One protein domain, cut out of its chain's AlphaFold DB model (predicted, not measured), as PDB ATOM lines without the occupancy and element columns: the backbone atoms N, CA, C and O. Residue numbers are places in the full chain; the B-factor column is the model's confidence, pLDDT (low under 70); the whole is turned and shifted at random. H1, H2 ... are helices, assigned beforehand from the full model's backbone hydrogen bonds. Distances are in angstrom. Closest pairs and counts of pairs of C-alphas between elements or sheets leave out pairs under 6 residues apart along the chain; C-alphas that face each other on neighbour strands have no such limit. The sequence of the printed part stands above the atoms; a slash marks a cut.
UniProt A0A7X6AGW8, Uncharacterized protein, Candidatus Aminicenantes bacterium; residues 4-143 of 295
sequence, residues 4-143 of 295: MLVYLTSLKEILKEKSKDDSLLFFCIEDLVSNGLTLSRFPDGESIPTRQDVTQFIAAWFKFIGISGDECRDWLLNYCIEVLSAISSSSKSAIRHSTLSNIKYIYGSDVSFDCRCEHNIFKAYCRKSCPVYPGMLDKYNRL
ATOM      1  N   MET A   4     188.689 268.589 279.403       81.44
ATOM      2  CA  MET A   4     189.890 269.272 279.906       81.44
ATOM      3  C   MET A   4     191.207 268.526 279.614       81.44
ATOM      4  O   MET A   4     192.229 269.156 279.339       81.44
ATOM      5  N   LEU A   5     191.203 267.187 279.602       83.50
ATOM      6  CA  LEU A   5     192.403 266.395 279.309       83.50
ATOM      7  C   LEU A   5     192.785 266.468 277.824       83.50
ATOM      8  O   LEU A   5     193.971 266.430 277.493       83.50
ATOM      9  N   VAL A   6     191.794 266.626 276.940       89.94
ATOM     10  CA  VAL A   6     192.021 266.835 275.501       89.94
ATOM     11  C   VAL A   6     192.745 268.161 275.284       89.94
ATOM     12  O   VAL A   6     193.763 268.197 274.596       89.94
ATOM     13  N   TYR A   7     192.287 269.227 275.943       92.88
ATOM     14  CA  TYR A   7     192.909 270.548 275.840       92.88
ATOM     15  C   TYR A   7     194.306 270.613 276.451       92.88
ATOM     16  O   TYR A   7     195.189 271.249 275.880       92.88
ATOM     17  N   LEU A   8     194.546 269.930 277.573       92.75
ATOM     18  CA  LEU A   8     195.898 269.818 278.116       92.75
ATOM     19  C   LEU A   8     196.837 269.083 277.149       92.75
ATOM     20  O   LEU A   8     197.992 269.472 276.995       92.75
ATOM     21  N   THR A   9     196.348 268.023 276.502       92.88
ATOM     22  CA  THR A   9     197.139 267.238 275.545       92.88
ATOM     23  C   THR A   9     197.501 268.072 274.321       92.88
ATOM     24  O   THR A   9     198.684 268.183 274.003       92.88
ATOM     25  N   SER A  10     196.522 268.745 273.706       93.62
ATOM     26  CA  SER A  10     196.778 269.625 272.559       93.62
ATOM     27  C   SER A  10     197.668 270.814 272.923       93.62
ATOM     28  O   SER A  10     198.506 271.233 272.129       93.62
ATOM     29  N   LEU A  11     197.563 271.331 274.153       93.50
ATOM     30  CA  LEU A  11     198.469 272.373 274.627       93.50
ATOM     31  C   LEU A  11     199.915 271.870 274.700       93.50
ATOM     32  O   LEU A  11     200.828 272.559 274.254       93.50
ATOM     33  N   LYS A  12     200.134 270.661 275.231       92.69
ATOM     34  CA  LYS A  12     201.465 270.039 275.283       92.69
ATOM     35  C   LYS A  12     202.041 269.806 273.883       92.69
ATOM     36  O   LYS A  12     203.246 269.935 273.710       92.69
ATOM     37  N   GLU A  13     201.212 269.506 272.885       91.75
ATOM     38  CA  GLU A  13     201.643 269.388 271.483       91.75
ATOM     39  C   GLU A  13     202.140 270.727 270.921       91.75
ATOM     40  O   GLU A  13     203.269 270.788 270.437       91.75
ATOM     41  N   ILE A  14     201.375 271.812 271.101       91.31
ATOM     42  CA  ILE A  14     201.791 273.172 270.703       91.31
ATOM     43  C   ILE A  14     203.137 273.546 271.341       91.31
ATOM     44  O   ILE A  14     204.019 274.115 270.695       91.31
ATOM     45  N   LEU A  15     203.318 273.220 272.624       91.25
ATOM     46  CA  LEU A  15     204.556 273.533 273.335       91.25
ATOM     47  C   LEU A  15     205.745 272.710 272.831       91.25
ATOM     48  O   LEU A  15     206.824 273.278 272.679       91.25
ATOM     49  N   LYS A  16     205.547 271.423 272.515       89.12
ATOM     50  CA  LYS A  16     206.589 270.549 271.948       89.12
ATOM     51  C   LYS A  16     207.105 271.039 270.599       89.12
ATOM     52  O   LYS A  16     208.291 270.891 270.307       89.12
ATOM     53  N   GLU A  17     206.233 271.621 269.780       86.12
ATOM     54  CA  GLU A  17     206.619 272.200 268.491       86.12
ATOM     55  C   GLU A  17     207.506 273.444 268.653       86.12
ATOM     56  O   GLU A  17     208.407 273.669 267.842       86.12
ATOM     57  N   LYS A  18     207.307 274.237 269.717       82.69
ATOM     58  CA  LYS A  18     208.149 275.411 270.017       82.69
ATOM     59  C   LYS A  18     209.412 275.095 270.804       82.69
ATOM     60  O   LYS A  18     210.439 275.735 270.590       82.69
ATOM     61  N   SER A  19     209.332 274.166 271.744       77.62
ATOM     62  CA  SER A  19     210.402 273.822 272.673       77.62
ATOM     63  C   SER A  19     210.423 272.318 272.866       77.62
ATOM     64  O   SER A  19     209.413 271.709 273.192       77.62
ATOM     65  N   LYS A  20     211.605 271.706 272.737       68.62
ATOM     66  CA  LYS A  20     211.784 270.274 273.033       68.62
ATOM     67  C   LYS A  20     211.635 269.941 274.526       68.62
ATOM     68  O   LYS A  20     211.654 268.765 274.873       68.62
ATOM     69  N   ASP A  21     211.528 270.958 275.380       67.38
ATOM     70  CA  ASP A  21     211.370 270.841 276.828       67.38
ATOM     71  C   ASP A  21     209.995 271.375 277.271       67.38
ATOM     72  O   ASP A  21     209.571 272.459 276.848       67.38
ATOM     73  N   ASP A  22     209.342 270.628 278.167       71.19
ATOM     74  CA  ASP A  22     208.077 270.957 278.836       71.19
ATOM     75  C   ASP A  22     208.218 272.147 279.815       71.19
ATOM     76  O   ASP A  22     207.237 272.588 280.416       71.19
ATOM     77  N   SER A  23     209.416 272.726 279.953       81.06
ATOM     78  CA  SER A  23     209.723 273.879 280.813       81.06
ATOM     79  C   SER A  23     208.862 275.130 280.572       81.06
ATOM     80  O   SER A  23     208.844 276.032 281.413       81.06
ATOM     81  N   LEU A  24     208.175 275.222 279.427       89.25
ATOM     82  CA  LEU A  24     207.269 276.329 279.094       89.25
ATOM     83  C   LEU A  24     205.868 276.174 279.705       89.25
ATOM     84  O   LEU A  24     205.149 277.172 279.827       89.25
ATOM     85  N   LEU A  25     205.479 274.962 280.117       93.25
ATOM     86  CA  LEU A  25     204.198 274.719 280.773       93.25
ATOM     87  C   LEU A  25     204.308 274.999 282.272       93.25
ATOM     88  O   LEU A  25     204.826 274.202 283.052       93.25
ATOM     89  N   PHE A  26     203.802 276.151 282.702       94.31
ATOM     90  CA  PHE A  26     203.835 276.514 284.117       94.31
ATOM     91  C   PHE A  26     202.758 275.764 284.903       94.31
ATOM     92  O   PHE A  26     201.632 275.622 284.428       94.31
ATOM     93  N   PHE A  27     203.063 275.375 286.147       94.12
ATOM     94  CA  PHE A  27     202.137 274.629 287.015       94.12
ATOM     95  C   PHE A  27     200.751 275.277 287.145       94.12
ATOM     96  O   PHE A  27     199.748 274.572 287.179       94.12
ATOM     97  N   CYS A  28     200.683 276.612 287.178       94.88
ATOM     98  CA  CYS A  28     199.409 277.320 287.296       94.88
ATOM     99  C   CYS A  28     198.578 277.252 286.013       94.88
ATOM    100  O   CYS A  28     197.354 277.251 286.087       94.88
ATOM    101  N   ILE A  29     199.228 277.160 284.852       95.50
ATOM    102  CA  ILE A  29     198.564 276.968 283.561       95.50
ATOM    103  C   ILE A  29     198.099 275.521 283.434       95.50
ATOM    104  O   ILE A  29     196.945 275.291 283.089       95.50
ATOM    105  N   GLU A  30     198.957 274.554 283.772       94.38
ATOM    106  CA  GLU A  30     198.589 273.136 283.757       94.38
ATOM    107  C   GLU A  30     197.382 272.866 284.661       94.38
ATOM    108  O   GLU A  30     196.415 272.250 284.219       94.38
ATOM    109  N   ASP A  31     197.393 273.378 285.892       93.06
ATOM    110  CA  ASP A  31     196.273 273.234 286.819       93.06
ATOM    111  C   ASP A  31     194.990 273.893 286.290       93.06
ATOM    112  O   ASP A  31     193.933 273.262 286.292       93.06
ATOM    113  N   LEU A  32     195.079 275.125 285.777       92.81
ATOM    114  CA  LEU A  32     193.918 275.828 285.224       92.81
ATOM    115  C   LEU A  32     193.301 275.116 284.024       92.81
ATOM    116  O   LEU A  32     192.080 275.084 283.911       92.81
ATOM    117  N   VAL A  33     194.121 274.565 283.132       93.38
ATOM    118  CA  VAL A  33     193.638 273.861 281.936       93.38
ATOM    119  C   VAL A  33     193.079 272.486 282.292       93.38
ATOM    120  O   VAL A  33     192.074 272.068 281.724       93.38
ATOM    121  N   SER A  34     193.690 271.801 283.261       89.81
ATOM    122  CA  SER A  34     193.289 270.446 283.661       89.81
ATOM    123  C   SER A  34     192.031 270.418 284.523       89.81
ATOM    124  O   SER A  34     191.249 269.474 284.430       89.81
ATOM    125  N   ASN A  35     191.859 271.425 285.383       85.44
ATOM    126  CA  ASN A  35     190.829 271.434 286.424       85.44
ATOM    127  C   ASN A  35     189.810 272.574 286.274       85.44
ATOM    128  O   ASN A  35     188.813 272.606 287.004       85.44
ATOM    129  N   GLY A  36     190.051 273.518 285.360       84.75
ATOM    130  CA  GLY A  36     189.234 274.714 285.204       84.75
ATOM    131  C   GLY A  36     189.225 275.600 286.454       84.75
ATOM    132  O   GLY A  36     190.051 275.479 287.363       84.75
ATOM    133  N   LEU A  37     188.246 276.504 286.517       85.56
ATOM    134  CA  LEU A  37     187.992 277.325 287.699       85.56
ATOM    135  C   LEU A  37     187.016 276.595 288.633       85.56
ATOM    136  O   LEU A  37     185.807 276.819 288.595       85.56
ATOM    137  N   THR A  38     187.527 275.670 289.446       81.62
ATOM    138  CA  THR A  38     186.695 274.906 290.386       81.62
ATOM    139  C   THR A  38     186.172 275.815 291.506       81.62
ATOM    140  O   THR A  38     186.966 276.351 292.278       81.62
ATOM    141  N   LEU A  39     184.846 275.964 291.639       77.19
ATOM    142  CA  LEU A  39     184.232 276.857 292.640       77.19
ATOM    143  C   LEU A  39     184.607 276.500 294.085       77.19
ATOM    144  O   LEU A  39     184.750 277.391 294.912       77.19
ATOM    145  N   SER A  40     184.874 275.222 294.375       83.81
ATOM    146  CA  SER A  40     185.330 274.762 295.696       83.81
ATOM    147  C   SER A  40     186.679 275.345 296.140       83.81
ATOM    148  O   SER A  40     187.039 275.219 297.308       83.81
ATOM    149  N   ARG A  41     187.437 275.993 295.243       87.44
ATOM    150  CA  ARG A  41     188.669 276.727 295.582       87.44
ATOM    151  C   ARG A  41     188.378 278.037 296.329       87.44
ATOM    152  O   ARG A  41     189.278 278.607 296.950       87.44
ATOM    153  N   PHE A  42     187.148 278.538 296.262       90.12
ATOM    154  CA  PHE A  42     186.755 279.838 296.792       90.12
ATOM    155  C   PHE A  42     185.801 279.655 297.980       90.12
ATOM    156  O   PHE A  42     184.727 279.085 297.805       90.12
ATOM    157  N   PRO A  43     186.189 280.101 299.189       87.31
ATOM    158  CA  PRO A  43     185.285 280.235 300.325       87.31
ATOM    159  C   PRO A  43     184.079 281.126 300.013       87.31
ATOM    160  O   PRO A  43     184.151 282.019 299.164       87.31
ATOM    161  N   ASP A  44     182.994 280.919 300.758       85.12
ATOM    162  CA  ASP A  44     181.779 281.721 300.629       85.12
ATOM    163  C   ASP A  44     182.070 283.214 300.841       85.12
ATOM    164  O   ASP A  44     182.709 283.619 301.814       85.12
ATOM    165  N   GLY A  45     181.583 284.043 299.916       83.56
ATOM    166  CA  GLY A  45     181.758 285.497 299.952       83.56
ATOM    167  C   GLY A  45     183.055 286.014 299.321       83.56
ATOM    168  O   GLY A  45     183.215 287.230 299.208       83.56
ATOM    169  N   GLU A  46     183.961 285.145 298.861       87.88
ATOM    170  CA  GLU A  46     185.102 285.585 298.059       87.88
ATOM    171  C   GLU A  46     184.716 285.882 296.602       87.88
ATOM    172  O   GLU A  46     183.853 285.237 296.005       87.88
ATOM    173  N   SER A  47     185.400 286.862 296.006       88.38
ATOM    174  CA  SER A  47     185.240 287.184 294.587       88.38
ATOM    175  C   SER A  47     185.812 286.064 293.720       88.38
ATOM    176  O   SER A  47     187.006 285.762 293.788       88.38
ATOM    177  N   ILE A  48     184.961 285.465 292.889       90.44
ATOM    178  CA  ILE A  48     185.344 284.414 291.947       90.44
ATOM    179  C   ILE A  48     185.812 285.078 290.643       90.44
ATOM    180  O   ILE A  48     185.067 285.886 290.078       90.44
ATOM    181  N   PRO A  49     187.011 284.743 290.127       92.69
ATOM    182  CA  PRO A  49     187.471 285.237 288.837       92.69
ATOM    183  C   PRO A  49     186.492 284.908 287.712       92.69
ATOM    184  O   PRO A  49     185.880 283.845 287.660       92.69
ATOM    185  N   THR A  50     186.368 285.818 286.763       92.81
ATOM    186  CA  THR A  50     185.498 285.638 285.610       92.81
ATOM    187  C   THR A  50     186.178 284.798 284.530       92.81
ATOM    188  O   THR A  50     187.404 284.674 284.456       92.81
ATOM    189  N   ARG A  51     185.381 284.294 283.582       92.94
ATOM    190  CA  ARG A  51     185.893 283.721 282.325       92.94
ATOM    191  C   ARG A  51     186.894 284.654 281.624       92.94
ATOM    192  O   ARG A  51     187.860 284.182 281.026       92.94
ATOM    193  N   GLN A  52     186.651 285.968 281.654       93.62
ATOM    194  CA  GLN A  52     187.528 286.945 281.002       93.62
ATOM    195  C   GLN A  52     188.902 286.991 281.668       93.62
ATOM    196  O   GLN A  52     189.898 287.001 280.947       93.62
ATOM    197  N   ASP A  53     188.955 286.910 282.998       94.69
ATOM    198  CA  ASP A  53     190.213 286.866 283.744       94.69
ATOM    199  C   ASP A  53     191.055 285.656 283.323       94.69
ATOM    200  O   ASP A  53     192.231 285.804 282.991       94.69
ATOM    201  N   VAL A  54     190.442 284.468 283.230       94.75
ATOM    202  CA  VAL A  54     191.128 283.246 282.765       94.75
ATOM    203  C   VAL A  54     191.601 283.397 281.314       94.75
ATOM    204  O   VAL A  54     192.733 283.043 280.985       94.75
ATOM    205  N   THR A  55     190.756 283.963 280.446       95.56
ATOM    206  CA  THR A  55     191.078 284.182 279.025       95.56
ATOM    207  C   THR A  55     192.302 285.087 278.874       95.56
ATOM    208  O   THR A  55     193.235 284.755 278.147       95.56
ATOM    209  N   GLN A  56     192.317 286.227 279.569       96.88
ATOM    210  CA  GLN A  56     193.429 287.177 279.520       96.88
ATOM    211  C   GLN A  56     194.699 286.589 280.129       96.88
ATOM    212  O   GLN A  56     195.783 286.801 279.590       96.88
ATOM    213  N   PHE A  57     194.572 285.821 281.213       97.12
ATOM    214  CA  PHE A  57     195.700 285.168 281.865       97.12
ATOM    215  C   PHE A  57     196.411 284.174 280.944       97.12
ATOM    216  O   PHE A  57     197.629 284.254 280.775       97.12
ATOM    217  N   ILE A  58     195.650 283.281 280.301       97.00
ATOM    218  CA  ILE A  58     196.200 282.287 279.373       97.00
ATOM    219  C   ILE A  58     196.760 282.972 278.117       97.00
ATOM    220  O   ILE A  58     197.861 282.639 277.688       97.00
ATOM    221  N   ALA A  59     196.068 283.972 277.560       97.94
ATOM    222  CA  ALA A  59     196.571 284.725 276.407       97.94
ATOM    223  C   ALA A  59     197.880 285.474 276.721       97.94
ATOM    224  O   ALA A  59     198.804 285.490 275.908       97.94
ATOM    225  N   ALA A  60     197.986 286.078 277.909       97.88
ATOM    226  CA  ALA A  60     199.206 286.752 278.341       97.88
ATOM    227  C   ALA A  60     200.358 285.757 278.529       97.88
ATOM    228  O   ALA A  60     201.489 286.072 278.162       97.88
ATOM    229  N   TRP A  61     200.077 284.559 279.053       97.38
ATOM    230  CA  TRP A  61     201.062 283.482 279.141       97.38
ATOM    231  C   TRP A  61     201.544 283.035 277.759       97.38
ATOM    232  O   TRP A  61     202.752 283.019 277.541       97.38
ATOM    233  N   PHE A  62     200.636 282.767 276.811       97.00
ATOM    234  CA  PHE A  62     200.998 282.417 275.432       97.00
ATOM    235  C   PHE A  62     201.937 283.453 274.809       97.00
ATOM    236  O   PHE A  62     203.005 283.105 274.302       97.00
ATOM    237  N   LYS A  63     201.589 284.738 274.924       97.06
ATOM    238  CA  LYS A  63     202.442 285.839 274.467       97.06
ATOM    239  C   LYS A  63     203.804 285.840 275.168       97.06
ATOM    240  O   LYS A  63     204.824 286.044 274.519       97.06
ATOM    241  N   PHE A  64     203.830 285.612 276.481       95.62
ATOM    242  CA  PHE A  64     205.056 285.601 277.282       95.62
ATOM    243  C   PHE A  64     206.027 284.487 276.876       95.62
ATOM    244  O   PHE A  64     207.232 284.720 276.859       95.62
ATOM    245  N   ILE A  65     205.519 283.307 276.514       93.81
ATOM    246  CA  ILE A  65     206.346 282.190 276.031       93.81
ATOM    247  C   ILE A  65     206.627 282.245 274.519       93.81
ATOM    248  O   ILE A  65     207.248 281.332 273.981       93.81
ATOM    249  N   GLY A  66     206.186 283.301 273.825       93.50
ATOM    250  CA  GLY A  66     206.482 283.526 272.407       93.50
ATOM    251  C   GLY A  66     205.582 282.779 271.417       93.50
ATOM    252  O   GLY A  66     205.944 282.648 270.249       93.50
ATOM    253  N   ILE A  67     204.414 282.298 271.847       95.06
ATOM    254  CA  ILE A  67     203.410 281.722 270.942       95.06
ATOM    255  C   ILE A  67     202.708 282.851 270.185       95.06
ATOM    256  O   ILE A  67     202.373 283.888 270.770       95.06
ATOM    257  N   SER A  68     202.488 282.671 268.881       95.50
ATOM    258  CA  SER A  68     201.869 283.703 268.046       95.50
ATOM    259  C   SER A  68     200.402 283.946 268.418       95.50
ATOM    260  O   SER A  68     199.734 283.106 269.022       95.50
ATOM    261  N   GLY A  69     199.884 285.121 268.045       96.06
ATOM    262  CA  GLY A  69     198.485 285.472 268.296       96.06
ATOM    263  C   GLY A  69     197.498 284.545 267.583       96.06
ATOM    264  O   GLY A  69     196.428 284.281 268.127       96.06
ATOM    265  N   ASP A  70     197.873 284.021 266.413       96.31
ATOM    266  CA  ASP A  70     197.048 283.091 265.638       96.31
ATOM    267  C   ASP A  70     197.013 281.700 266.288       96.31
ATOM    268  O   ASP A  70     195.928 281.184 266.547       96.31
ATOM    269  N   GLU A  71     198.168 281.150 266.686       95.62
ATOM    270  CA  GLU A  71     198.242 279.883 267.438       95.62
ATOM    271  C   GLU A  71     197.465 279.973 268.766       95.62
ATOM    272  O   GLU A  71     196.663 279.097 269.099       95.62
ATOM    273  N   CYS A  72     197.644 281.072 269.513       97.00
ATOM    274  CA  CYS A  72     196.881 281.332 270.733       97.00
ATOM    275  C   CYS A  72     195.379 281.400 270.445       97.00
ATOM    276  O   CYS A  72     194.581 280.882 271.226       97.00
ATOM    277  N   ARG A  73     194.975 282.059 269.355       96.62
ATOM    278  CA  ARG A  73     193.571 282.207 268.976       96.62
ATOM    279  C   ARG A  73     192.929 280.868 268.669       96.62
ATOM    280  O   ARG A  73     191.836 280.622 269.180       96.62
ATOM    281  N   ASP A  74     193.573 280.039 267.865       95.44
ATOM    282  CA  ASP A  74     192.998 278.773 267.421       95.44
ATOM    283  C   ASP A  74     192.792 277.813 268.597       95.44
ATOM    284  O   ASP A  74     191.735 277.188 268.714       95.44
ATOM    285  N   TRP A  75     193.740 277.778 269.537       97.06
ATOM    286  CA  TRP A  75     193.612 276.961 270.739       97.06
ATOM    287  C   TRP A  75     192.621 277.554 271.756       97.06
ATOM    288  O   TRP A  75     191.671 276.889 272.186       97.06
ATOM    289  N   LEU A  76     192.799 278.827 272.132       96.69
ATOM    290  CA  LEU A  76     192.067 279.448 273.242       96.69
ATOM    291  C   LEU A  76     190.584 279.656 272.924       96.69
ATOM    292  O   LEU A  76     189.753 279.624 273.828       96.69
ATOM    293  N   LEU A  77     190.225 279.853 271.652       96.00
ATOM    294  CA  LEU A  77     188.831 280.018 271.241       96.00
ATOM    295  C   LEU A  77     188.009 278.759 271.524       96.00
ATOM    296  O   LEU A  77     186.913 278.868 272.076       96.00
ATOM    297  N   ASN A  78     188.549 277.584 271.199       94.69
ATOM    298  CA  ASN A  78     187.879 276.309 271.448       94.69
ATOM    299  C   ASN A  78     187.826 276.016 272.953       94.69
ATOM    300  O   ASN A  78     186.741 275.780 273.486       94.69
ATOM    301  N   TYR A  79     188.942 276.208 273.668       94.88
ATOM    302  CA  TYR A  79     188.989 276.056 275.127       94.88
ATOM    303  C   TYR A  79     187.958 276.944 275.847       94.88
ATOM    304  O   TYR A  79     187.228 276.493 276.731       94.88
ATOM    305  N   CYS A  80     187.824 278.207 275.436       94.44
ATOM    306  CA  CYS A  80     186.840 279.126 276.006       94.44
ATOM    307  C   CYS A  80     185.387 278.700 275.746       94.44
ATOM    308  O   CYS A  80     184.530 278.919 276.601       94.44
ATOM    309  N   ILE A  81     185.091 278.152 274.564       93.38
ATOM    310  CA  ILE A  81     183.733 277.756 274.168       93.38
ATOM    311  C   ILE A  81     183.326 276.432 274.812       93.38
ATOM    312  O   ILE A  81     182.162 276.277 275.180       93.38
ATOM    313  N   GLU A  82     184.249 275.484 274.922       91.88
ATOM    314  CA  GLU A  82     183.948 274.133 275.396       91.88
ATOM    315  C   GLU A  82     184.121 274.028 276.910       91.88
ATOM    316  O   GLU A  82     183.187 273.624 277.592       91.88
ATOM    317  N   VAL A  83     185.232 274.525 277.459       90.50
ATOM    318  CA  VAL A  83     185.537 274.399 278.892       90.50
ATOM    319  C   VAL A  83     185.016 275.598 279.682       90.50
ATOM    320  O   VAL A  83     184.217 275.454 280.607       90.50
ATOM    321  N   LEU A  84     185.425 276.818 279.318       90.31
ATOM    322  CA  LEU A  84     185.113 277.992 280.148       90.31
ATOM    323  C   LEU A  84     183.683 278.530 279.981       90.31
ATOM    324  O   LEU A  84     183.280 279.444 280.705       90.31
ATOM    325  N   SER A  85     182.893 277.985 279.054       91.38
ATOM    326  CA  SER A  85     181.476 278.337 278.932       91.38
ATOM    327  C   SER A  85     180.665 277.930 280.162       91.38
ATOM    328  O   SER A  85     179.721 278.629 280.516       91.38
ATOM    329  N   ALA A  86     181.090 276.880 280.875       89.06
ATOM    330  CA  ALA A  86     180.413 276.375 282.069       89.06
ATOM    331  C   ALA A  86     180.363 277.399 283.219       89.06
ATOM    332  O   ALA A  86     179.466 277.352 284.055       89.06
ATOM    333  N   ILE A  87     181.311 278.341 283.242       87.44
ATOM    334  CA  ILE A  87     181.422 279.397 284.259       87.44
ATOM    335  C   ILE A  87     180.934 280.764 283.748       87.44
ATOM    336  O   ILE A  87     181.259 281.805 284.317       87.44
ATOM    337  N   SER A  88     180.194 280.792 282.637       89.00
ATOM    338  CA  SER A  88     179.751 282.017 281.972       89.00
ATOM    339  C   SER A  88     178.275 281.937 281.593       89.00
ATOM    340  O   SER A  88     177.835 280.984 280.967       89.00
ATOM    341  N   SER A  89     177.518 283.001 281.865       92.19
ATOM    342  CA  SER A  89     176.131 283.145 281.396       92.19
ATOM    343  C   SER A  89     176.019 283.579 279.926       92.19
ATOM    344  O   SER A  89     174.929 283.597 279.357       92.19
ATOM    345  N   SER A  90     177.134 283.963 279.296       94.12
ATOM    346  CA  SER A  90     177.163 284.410 277.897       94.12
ATOM    347  C   SER A  90     177.004 283.255 276.907       94.12
ATOM    348  O   SER A  90     177.525 282.162 277.120       94.12
ATOM    349  N   SER A  91     176.366 283.523 275.763       95.19
ATOM    350  CA  SER A  91     176.246 282.549 274.671       95.19
ATOM    351  C   SER A  91     177.607 282.198 274.055       95.19
ATOM    352  O   SER A  91     178.537 283.008 274.064       95.19
ATOM    353  N   LYS A  92     177.721 281.018 273.426       94.81
ATOM    354  CA  LYS A  92     178.949 280.584 272.728       94.81
ATOM    355  C   LYS A  92     179.440 281.605 271.691       94.81
ATOM    356  O   LYS A  92     180.643 281.828 271.565       94.81
ATOM    357  N   SER A  93     178.520 282.267 270.986       95.69
ATOM    358  CA  SER A  93     178.864 283.313 270.013       95.69
ATOM    359  C   SER A  93     179.437 284.561 270.695       95.69
ATOM    360  O   SER A  93     180.474 285.078 270.285       95.69
ATOM    361  N   ALA A  94     178.829 285.007 271.801       95.62
ATOM    362  CA  ALA A  94     179.350 286.125 272.589       95.62
ATOM    363  C   ALA A  94     180.727 285.805 273.203       95.62
ATOM    364  O   ALA A  94     181.631 286.644 273.171       95.62
ATOM    365  N   ILE A  95     180.923 284.574 273.691       96.19
ATOM    366  CA  ILE A  95     182.217 284.081 274.183       96.19
ATOM    367  C   ILE A  95     183.271 284.150 273.076       96.19
ATOM    368  O   ILE A  95     184.369 284.653 273.318       96.19
ATOM    369  N   ARG A  96     182.937 283.713 271.856       96.25
ATOM    370  CA  ARG A  96     183.831 283.785 270.694       96.25
ATOM    371  C   ARG A  96     184.280 285.219 270.417       96.25
ATOM    372  O   ARG A  96     185.480 285.483 270.388       96.25
ATOM    373  N   HIS A  97     183.333 286.146 270.272       95.56
ATOM    374  CA  HIS A  97     183.640 287.554 270.012       95.56
ATOM    375  C   HIS A  97     184.504 288.168 271.118       95.56
ATOM    376  O   HIS A  97     185.540 288.762 270.832       95.56
ATOM    377  N   SER A  98     184.134 287.958 272.383       96.25
ATOM    378  CA  SER A  98     184.899 288.478 273.516       96.25
ATOM    379  C   SER A  98     186.308 287.883 273.592       96.25
ATOM    380  O   SER A  98     187.249 288.591 273.940       96.25
ATOM    381  N   THR A  99     186.484 286.603 273.262       97.19
ATOM    382  CA  THR A  99     187.802 285.945 273.266       97.19
ATOM    383  C   THR A  99     188.714 286.544 272.197       97.19
ATOM    384  O   THR A  99     189.843 286.917 272.509       97.19
ATOM    385  N   LEU A 100     188.202 286.757 270.980       97.19
ATOM    386  CA  LEU A 100     188.942 287.426 269.905       97.19
ATOM    387  C   LEU A 100     189.369 288.848 270.295       97.19
ATOM    388  O   LEU A 100     190.519 289.230 270.078       97.19
ATOM    389  N   SER A 101     188.469 289.620 270.911       97.31
ATOM    390  CA  SER A 101     188.793 290.961 271.410       97.31
ATOM    391  C   SER A 101     189.882 290.936 272.486       97.31
ATOM    392  O   SER A 101     190.790 291.762 272.436       97.31
ATOM    393  N   ASN A 102     189.830 289.983 273.425       97.25
ATOM    394  CA  ASN A 102     190.850 289.839 274.469       97.25
ATOM    395  C   ASN A 102     192.219 289.483 273.885       97.25
ATOM    396  O   ASN A 102     193.204 290.124 274.232       97.25
ATOM    397  N   ILE A 103     192.286 288.514 272.968       97.56
ATOM    398  CA  ILE A 103     193.550 288.131 272.324       97.56
ATOM    399  C   ILE A 103     194.140 289.326 271.575       97.56
ATOM    400  O   ILE A 103     195.305 289.662 271.783       97.56
ATOM    401  N   LYS A 104     193.326 290.029 270.773       97.50
ATOM    402  CA  LYS A 104     193.765 291.235 270.057       97.50
ATOM    403  C   LYS A 104     194.322 292.291 271.013       97.50
ATOM    404  O   LYS A 104     195.358 292.879 270.727       97.50
ATOM    405  N   TYR A 105     193.650 292.524 272.140       97.44
ATOM    406  CA  TYR A 105     194.110 293.473 273.152       97.44
ATOM    407  C   TYR A 105     195.446 293.047 273.775       97.44
ATOM    408  O   TYR A 105     196.380 293.844 273.814       97.44
ATOM    409  N   ILE A 106     195.573 291.795 274.217       98.00
ATOM    410  CA  ILE A 106     196.788 291.291 274.872       98.00
ATOM    411  C   ILE A 106     197.991 291.322 273.924       98.00
ATOM    412  O   ILE A 106     199.069 291.778 274.310       98.00
ATOM    413  N   TYR A 107     197.814 290.882 272.679       97.50
ATOM    414  CA  TYR A 107     198.890 290.873 271.686       97.50
ATOM    415  C   TYR A 107     199.213 292.269 271.134       97.50
ATOM    416  O   TYR A 107     200.348 292.500 270.734       97.50
ATOM    417  N   GLY A 108     198.258 293.204 271.155       96.75
ATOM    418  CA  GLY A 108     198.440 294.581 270.684       96.75
ATOM    419  C   GLY A 108     198.853 295.604 271.749       96.75
ATOM    420  O   GLY A 108     198.926 296.786 271.432       96.75
ATOM    421  N   SER A 109     199.073 295.195 273.001       95.50
ATOM    422  CA  SER A 109     199.403 296.092 274.123       95.50
ATOM    423  C   SER A 109     200.659 295.648 274.875       95.50
ATOM    424  O   SER A 109     201.174 294.559 274.642       95.50
ATOM    425  N   ASP A 110     201.118 296.446 275.841       93.56
ATOM    426  CA  ASP A 110     202.259 296.118 276.712       93.56
ATOM    427  C   ASP A 110     201.882 295.247 277.921       93.56
ATOM    428  O   ASP A 110     202.642 295.123 278.885       93.56
ATOM    429  N   VAL A 111     200.702 294.615 277.895       92.31
ATOM    430  CA  VAL A 111     200.307 293.683 278.954       92.31
ATOM    431  C   VAL A 111     201.333 292.553 279.027       92.31
ATOM    432  O   VAL A 111     201.576 291.834 278.050       92.31
ATOM    433  N   SER A 112     201.942 292.430 280.205       92.62
ATOM    434  CA  SER A 112     202.923 291.403 280.533       92.62
ATOM    435  C   SER A 112     202.278 290.326 281.389       92.62
ATOM    436  O   SER A 112     201.474 290.620 282.276       92.62
ATOM    437  N   PHE A 113     202.668 289.075 281.163       95.25
ATOM    438  CA  PHE A 113     202.240 287.977 282.017       95.25
ATOM    439  C   PHE A 113     202.701 288.196 283.465       95.25
ATOM    440  O   PHE A 113     203.825 288.637 283.730       95.25
ATOM    441  N   ASP A 114     201.808 287.923 284.408       94.31
ATOM    442  CA  ASP A 114     202.064 287.992 285.842       94.31
ATOM    443  C   ASP A 114     201.301 286.861 286.526       94.31
ATOM    444  O   ASP A 114     200.092 286.961 286.743       94.31
ATOM    445  N   CYS A 115     202.000 285.770 286.845       94.19
ATOM    446  CA  CYS A 115     201.361 284.641 287.503       94.19
ATOM    447  C   CYS A 115     201.107 284.884 288.985       94.19
ATOM    448  O   CYS A 115     200.294 284.168 289.541       94.19
ATOM    449  N   ARG A 116     201.775 285.849 289.636       94.06
ATOM    450  CA  ARG A 116     201.698 286.100 291.090       94.06
ATOM    451  C   ARG A 116     201.959 284.884 291.992       94.06
ATOM    452  O   ARG A 116     201.629 284.923 293.174       94.06
ATOM    453  N   CYS A 117     202.565 283.824 291.466       94.88
ATOM    454  CA  CYS A 117     202.907 282.611 292.204       94.88
ATOM    455  C   CYS A 117     201.697 282.028 292.970       94.88
ATOM    456  O   CYS A 117     200.622 281.840 292.397       94.88
ATOM    457  N   GLU A 118     201.840 281.747 294.266       93.31
ATOM    458  CA  GLU A 118     200.764 281.270 295.143       93.31
ATOM    459  C   GLU A 118     199.679 282.331 295.412       93.31
ATOM    460  O   GLU A 118     198.608 282.002 295.913       93.31
ATOM    461  N   HIS A 119     199.919 283.595 295.051       92.69
ATOM    462  CA  HIS A 119     198.983 284.714 295.214       92.69
ATOM    463  C   HIS A 119     198.175 285.015 293.942       92.69
ATOM    464  O   HIS A 119     197.628 286.113 293.783       92.69
ATOM    465  N   ASN A 120     198.130 284.074 292.999       93.25
ATOM    466  CA  ASN A 120     197.325 284.214 291.794       93.25
ATOM    467  C   ASN A 120     195.827 284.204 292.125       93.25
ATOM    468  O   ASN A 120     195.372 283.459 292.992       93.25
ATOM    469  N   ILE A 121     195.051 285.023 291.411       93.00
ATOM    470  CA  ILE A 121     193.620 285.225 291.697       93.00
ATOM    471  C   ILE A 121     192.779 283.962 291.482       93.00
ATOM    472  O   ILE A 121     191.684 283.854 292.018       93.00
ATOM    473  N   PHE A 122     193.296 282.998 290.720       93.88
ATOM    474  CA  PHE A 122     192.609 281.747 290.421       93.88
ATOM    475  C   PHE A 122     192.847 280.663 291.470       93.88
ATOM    476  O   PHE A 122     192.285 279.571 291.351       93.88
ATOM    477  N   LYS A 123     193.717 280.936 292.455       93.50
ATOM    478  CA  LYS A 123     194.216 279.948 293.422       93.50
ATOM    479  C   LYS A 123     194.738 278.690 292.724       93.50
ATOM    480  O   LYS A 123     194.609 277.575 293.224       93.50
ATOM    481  N   ALA A 124     195.283 278.887 291.528       93.69
ATOM    482  CA  ALA A 124     195.856 277.836 290.723       93.69
ATOM    483  C   ALA A 124     197.163 277.360 291.340       93.69
ATOM    484  O   ALA A 124     197.893 278.129 291.974       93.69
ATOM    485  N   TYR A 125     197.464 276.091 291.137       93.00
ATOM    486  CA  TYR A 125     198.629 275.471 291.727       93.00
ATOM    487  C   TYR A 125     199.936 276.122 291.257       93.00
ATOM    488  O   TYR A 125     200.168 276.291 290.064       93.00
ATOM    489  N   CYS A 126     200.831 276.468 292.182       93.62
ATOM    490  CA  CYS A 126     202.152 277.001 291.855       93.62
ATOM    491  C   CYS A 126     203.218 276.427 292.795       93.62
ATOM    492  O   CYS A 126     202.919 276.049 293.927       93.62
ATOM    493  N   ARG A 127     204.467 276.342 292.320       93.50
ATOM    494  CA  ARG A 127     205.616 275.849 293.091       93.50
ATOM    495  C   ARG A 127     206.849 276.704 292.852       93.50
ATOM    496  O   ARG A 127     207.104 277.131 291.726       93.50
ATOM    497  N   LYS A 128     207.694 276.781 293.883       94.19
ATOM    498  CA  LYS A 128     209.033 277.395 293.845       94.19
ATOM    499  C   LYS A 128     209.980 276.780 292.811       94.19
ATOM    500  O   LYS A 128     210.932 277.430 292.408       94.19
ATOM    501  N   SER A 129     209.715 275.546 292.378       92.56
ATOM    502  CA  SER A 129     210.471 274.861 291.324       92.56
ATOM    503  C   SER A 129     210.126 275.337 289.906       92.56
ATOM    504  O   SER A 129     210.745 274.873 288.955       92.56
ATOM    505  N   CYS A 130     209.131 276.213 289.730       91.12
ATOM    506  CA  CYS A 130     208.796 276.770 288.422       91.12
ATOM    507  C   CYS A 130     209.934 277.686 287.920       91.12
ATOM    508  O   CYS A 130     210.357 278.563 288.678       91.12
ATOM    509  N   PRO A 131     210.393 277.564 286.656       87.88
ATOM    510  CA  PRO A 131     211.528 278.339 286.138       87.88
ATOM    511  C   PRO A 131     211.374 279.860 286.269       87.88
ATOM    512  O   PRO A 131     212.346 280.576 286.489       87.88
ATOM    513  N   VAL A 132     210.139 280.363 286.177       91.88
ATOM    514  CA  VAL A 132     209.836 281.801 286.268       91.88
ATOM    515  C   VAL A 132     209.502 282.273 287.684       91.88
ATOM    516  O   VAL A 132     209.263 283.464 287.888       91.88
ATOM    517  N   TYR A 133     209.481 281.373 288.673       94.62
ATOM    518  CA  TYR A 133     209.043 281.688 290.033       94.62
ATOM    519  C   TYR A 133     209.816 282.854 290.670       94.62
ATOM    520  O   TYR A 133     209.161 283.767 291.177       94.62
ATOM    521  N   PRO A 134     211.167 282.906 290.625       94.75
ATOM    522  CA  PRO A 134     211.904 283.999 291.261       94.75
ATOM    523  C   PRO A 134     211.548 285.368 290.671       94.75
ATOM    524  O   PRO A 134     211.329 286.325 291.413       94.75
ATOM    525  N   GLY A 135     211.420 285.451 289.341       94.50
ATOM    526  CA  GLY A 135     211.046 286.686 288.650       94.50
ATOM    527  C   GLY A 135     209.609 287.121 288.945       94.50
ATOM    528  O   GLY A 135     209.351 288.308 289.144       94.50
ATOM    529  N   MET A 136     208.676 286.168 289.027       95.19
ATOM    530  CA  MET A 136     207.271 286.446 289.345       95.19
ATOM    531  C   MET A 136     207.080 286.870 290.806       95.19
ATOM    532  O   MET A 136     206.320 287.800 291.075       95.19
ATOM    533  N   LEU A 137     207.813 286.261 291.743       95.81
ATOM    534  CA  LEU A 137     207.789 286.654 293.152       95.81
ATOM    535  C   LEU A 137     208.354 288.067 293.351       95.81
ATOM    536  O   LEU A 137     207.770 288.874 294.073       95.81
ATOM    537  N   ASP A 138     209.463 288.396 292.685       95.50
ATOM    538  CA  ASP A 138     210.025 289.746 292.730       95.50
ATOM    539  C   ASP A 138     209.062 290.791 292.137       95.50
ATOM    540  O   ASP A 138     208.809 291.829 292.755       95.50
ATOM    541  N   LYS A 139     208.444 290.491 290.984       94.56
ATOM    542  CA  LYS A 139     207.405 291.339 290.378       94.56
ATOM    543  C   LYS A 139     206.232 291.566 291.340       94.56
ATOM    544  O   LYS A 139     205.827 292.711 291.545       94.56
ATOM    545  N   TYR A 140     205.730 290.508 291.978       94.75
ATOM    546  CA  TYR A 140     204.653 290.597 292.968       94.75
ATOM    547  C   TYR A 140     205.039 291.473 294.169       94.75
ATOM    548  O   TYR A 140     204.284 292.371 294.550       94.75
ATOM    549  N   ASN A 141     206.235 291.275 294.727       95.12
ATOM    550  CA  ASN A 141     206.727 292.057 295.861       95.12
ATOM    551  C   ASN A 141     206.891 293.543 295.513       95.12
ATOM    552  O   ASN A 141     206.553 294.404 296.328       95.12
ATOM    553  N   ARG A 142     207.361 293.866 294.301       94.94
ATOM    554  CA  ARG A 142     207.420 295.251 293.807       94.94
ATOM    555  C   ARG A 142     206.028 295.882 293.739       94.94
ATOM    556  O   ARG A 142     205.837 296.977 294.264       94.94
ATOM    557  N   LEU A 143     205.046 295.170 293.185       93.06
ATOM    558  CA  LEU A 143     203.656 295.636 293.128       93.06
ATOM    559  C   LEU A 143     203.023 295.804 294.516       93.06
ATOM    560  O   LEU A 143     202.205 296.702 294.715       93.06
TER     561      LEU A 143
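AT A GLANCE: This is residues 4 to 143 of the 295 residues of an uncharacterized protein of Candidatus Aminicenantes bacterium (UniProt A0A7X6AGW8). Three helices, H3, H4 and H6, make an up-and-down bundle, their centres set in a triangle, with the short H5 at one end of it, between H4 and H6 along the chain. A hairpin of H1 and H2 is beside this core, H1 close to H4 and H2 close to H3, while H7 is set off from the other six helices after a long winding stretch, residues 108 to 132. The printed part has 140 residues with seven named helices, H1 to H7 in order along the chain, and no named strand; the class is all helix. The whole is compact and rounded, with a radius of gyration of the C-alphas of 14.5 A and spans of 41 by 39 by 31 A.

HOW THE PARTS SIT: H1, residues 4 to 18, touches H2, residues 27 to 35, with its residues 4 to 8 alone; their closest C-alphas, of Met 4 and Ser 34, are 5.2 A apart. They form a helical hairpin, running opposite ways at a tilt of 37 degrees, only just steep. H3, residues 51 to 64, is the hub, touching three helices. H2 and H3 are close but not clearly touching, the closest C-alphas, of Ile 29 and Ile 58, being 7.2 A apart. H3 forms a second helical hairpin with H4, residues 69 to 82: they touch at a shallow tilt of 27 degrees, opposite ways, and the closest C-alphas, of Phe 62 and Cys 72, are 6.3 A apart. H1 and H4 are close but not clearly touching, 6.8 A between their closest C-alphas, of Tyr 7 and Tyr 79. H5, residues 84 to 87, only just touches H3, with 3 pairs of C-alphas within 8 A, the closest those of Arg 51 and Leu 84 at 6.2 A. H6, residues 92 to 107, touches H4 at a shallow tilt of 30 degrees, opposite ways, with the C-alphas of Ile 81 and Lys 92 closest at 5.7 A. H6 also touches H3, running the same way at 37 degrees, only just steep; their closest C-alphas, of Ala 59 and Ile 103, are 6.1 A apart. H7, residues 133 to 143, is apart from the other six helices. Every O i to N i+4 pair is within hydrogen-bond range in H1, H2, H3, H6 and H7, and 9 of 10 are in H4; H5 is too short for such a pair.

IN THESE COORDINATES: H1 begins at C-alpha 4, (189.890, 269.272, 279.906), and is 21.7 A long; H2 is 11.8 A. H3 begins at C-alpha 51, (185.893, 283.721, 282.325), and is 19.9 A long, H4 19.8 A and H5 5.7 A. H6, the longest helix with 16 residues, measures 22.5 A. H7, 15.3 A long, ends at C-alpha 143, (203.656, 295.636, 293.128).

THE WHOLE: The two C-alphas farthest apart, of Lys 20 and Gly 45, are 43.1 A apart. The links H2 to H3 and H6 to H7 are long, with 15 and 25 residues. The printed part has no cut. The mean pLDDT of the printed part is 92.3, and residues 20 to 21 are under 70.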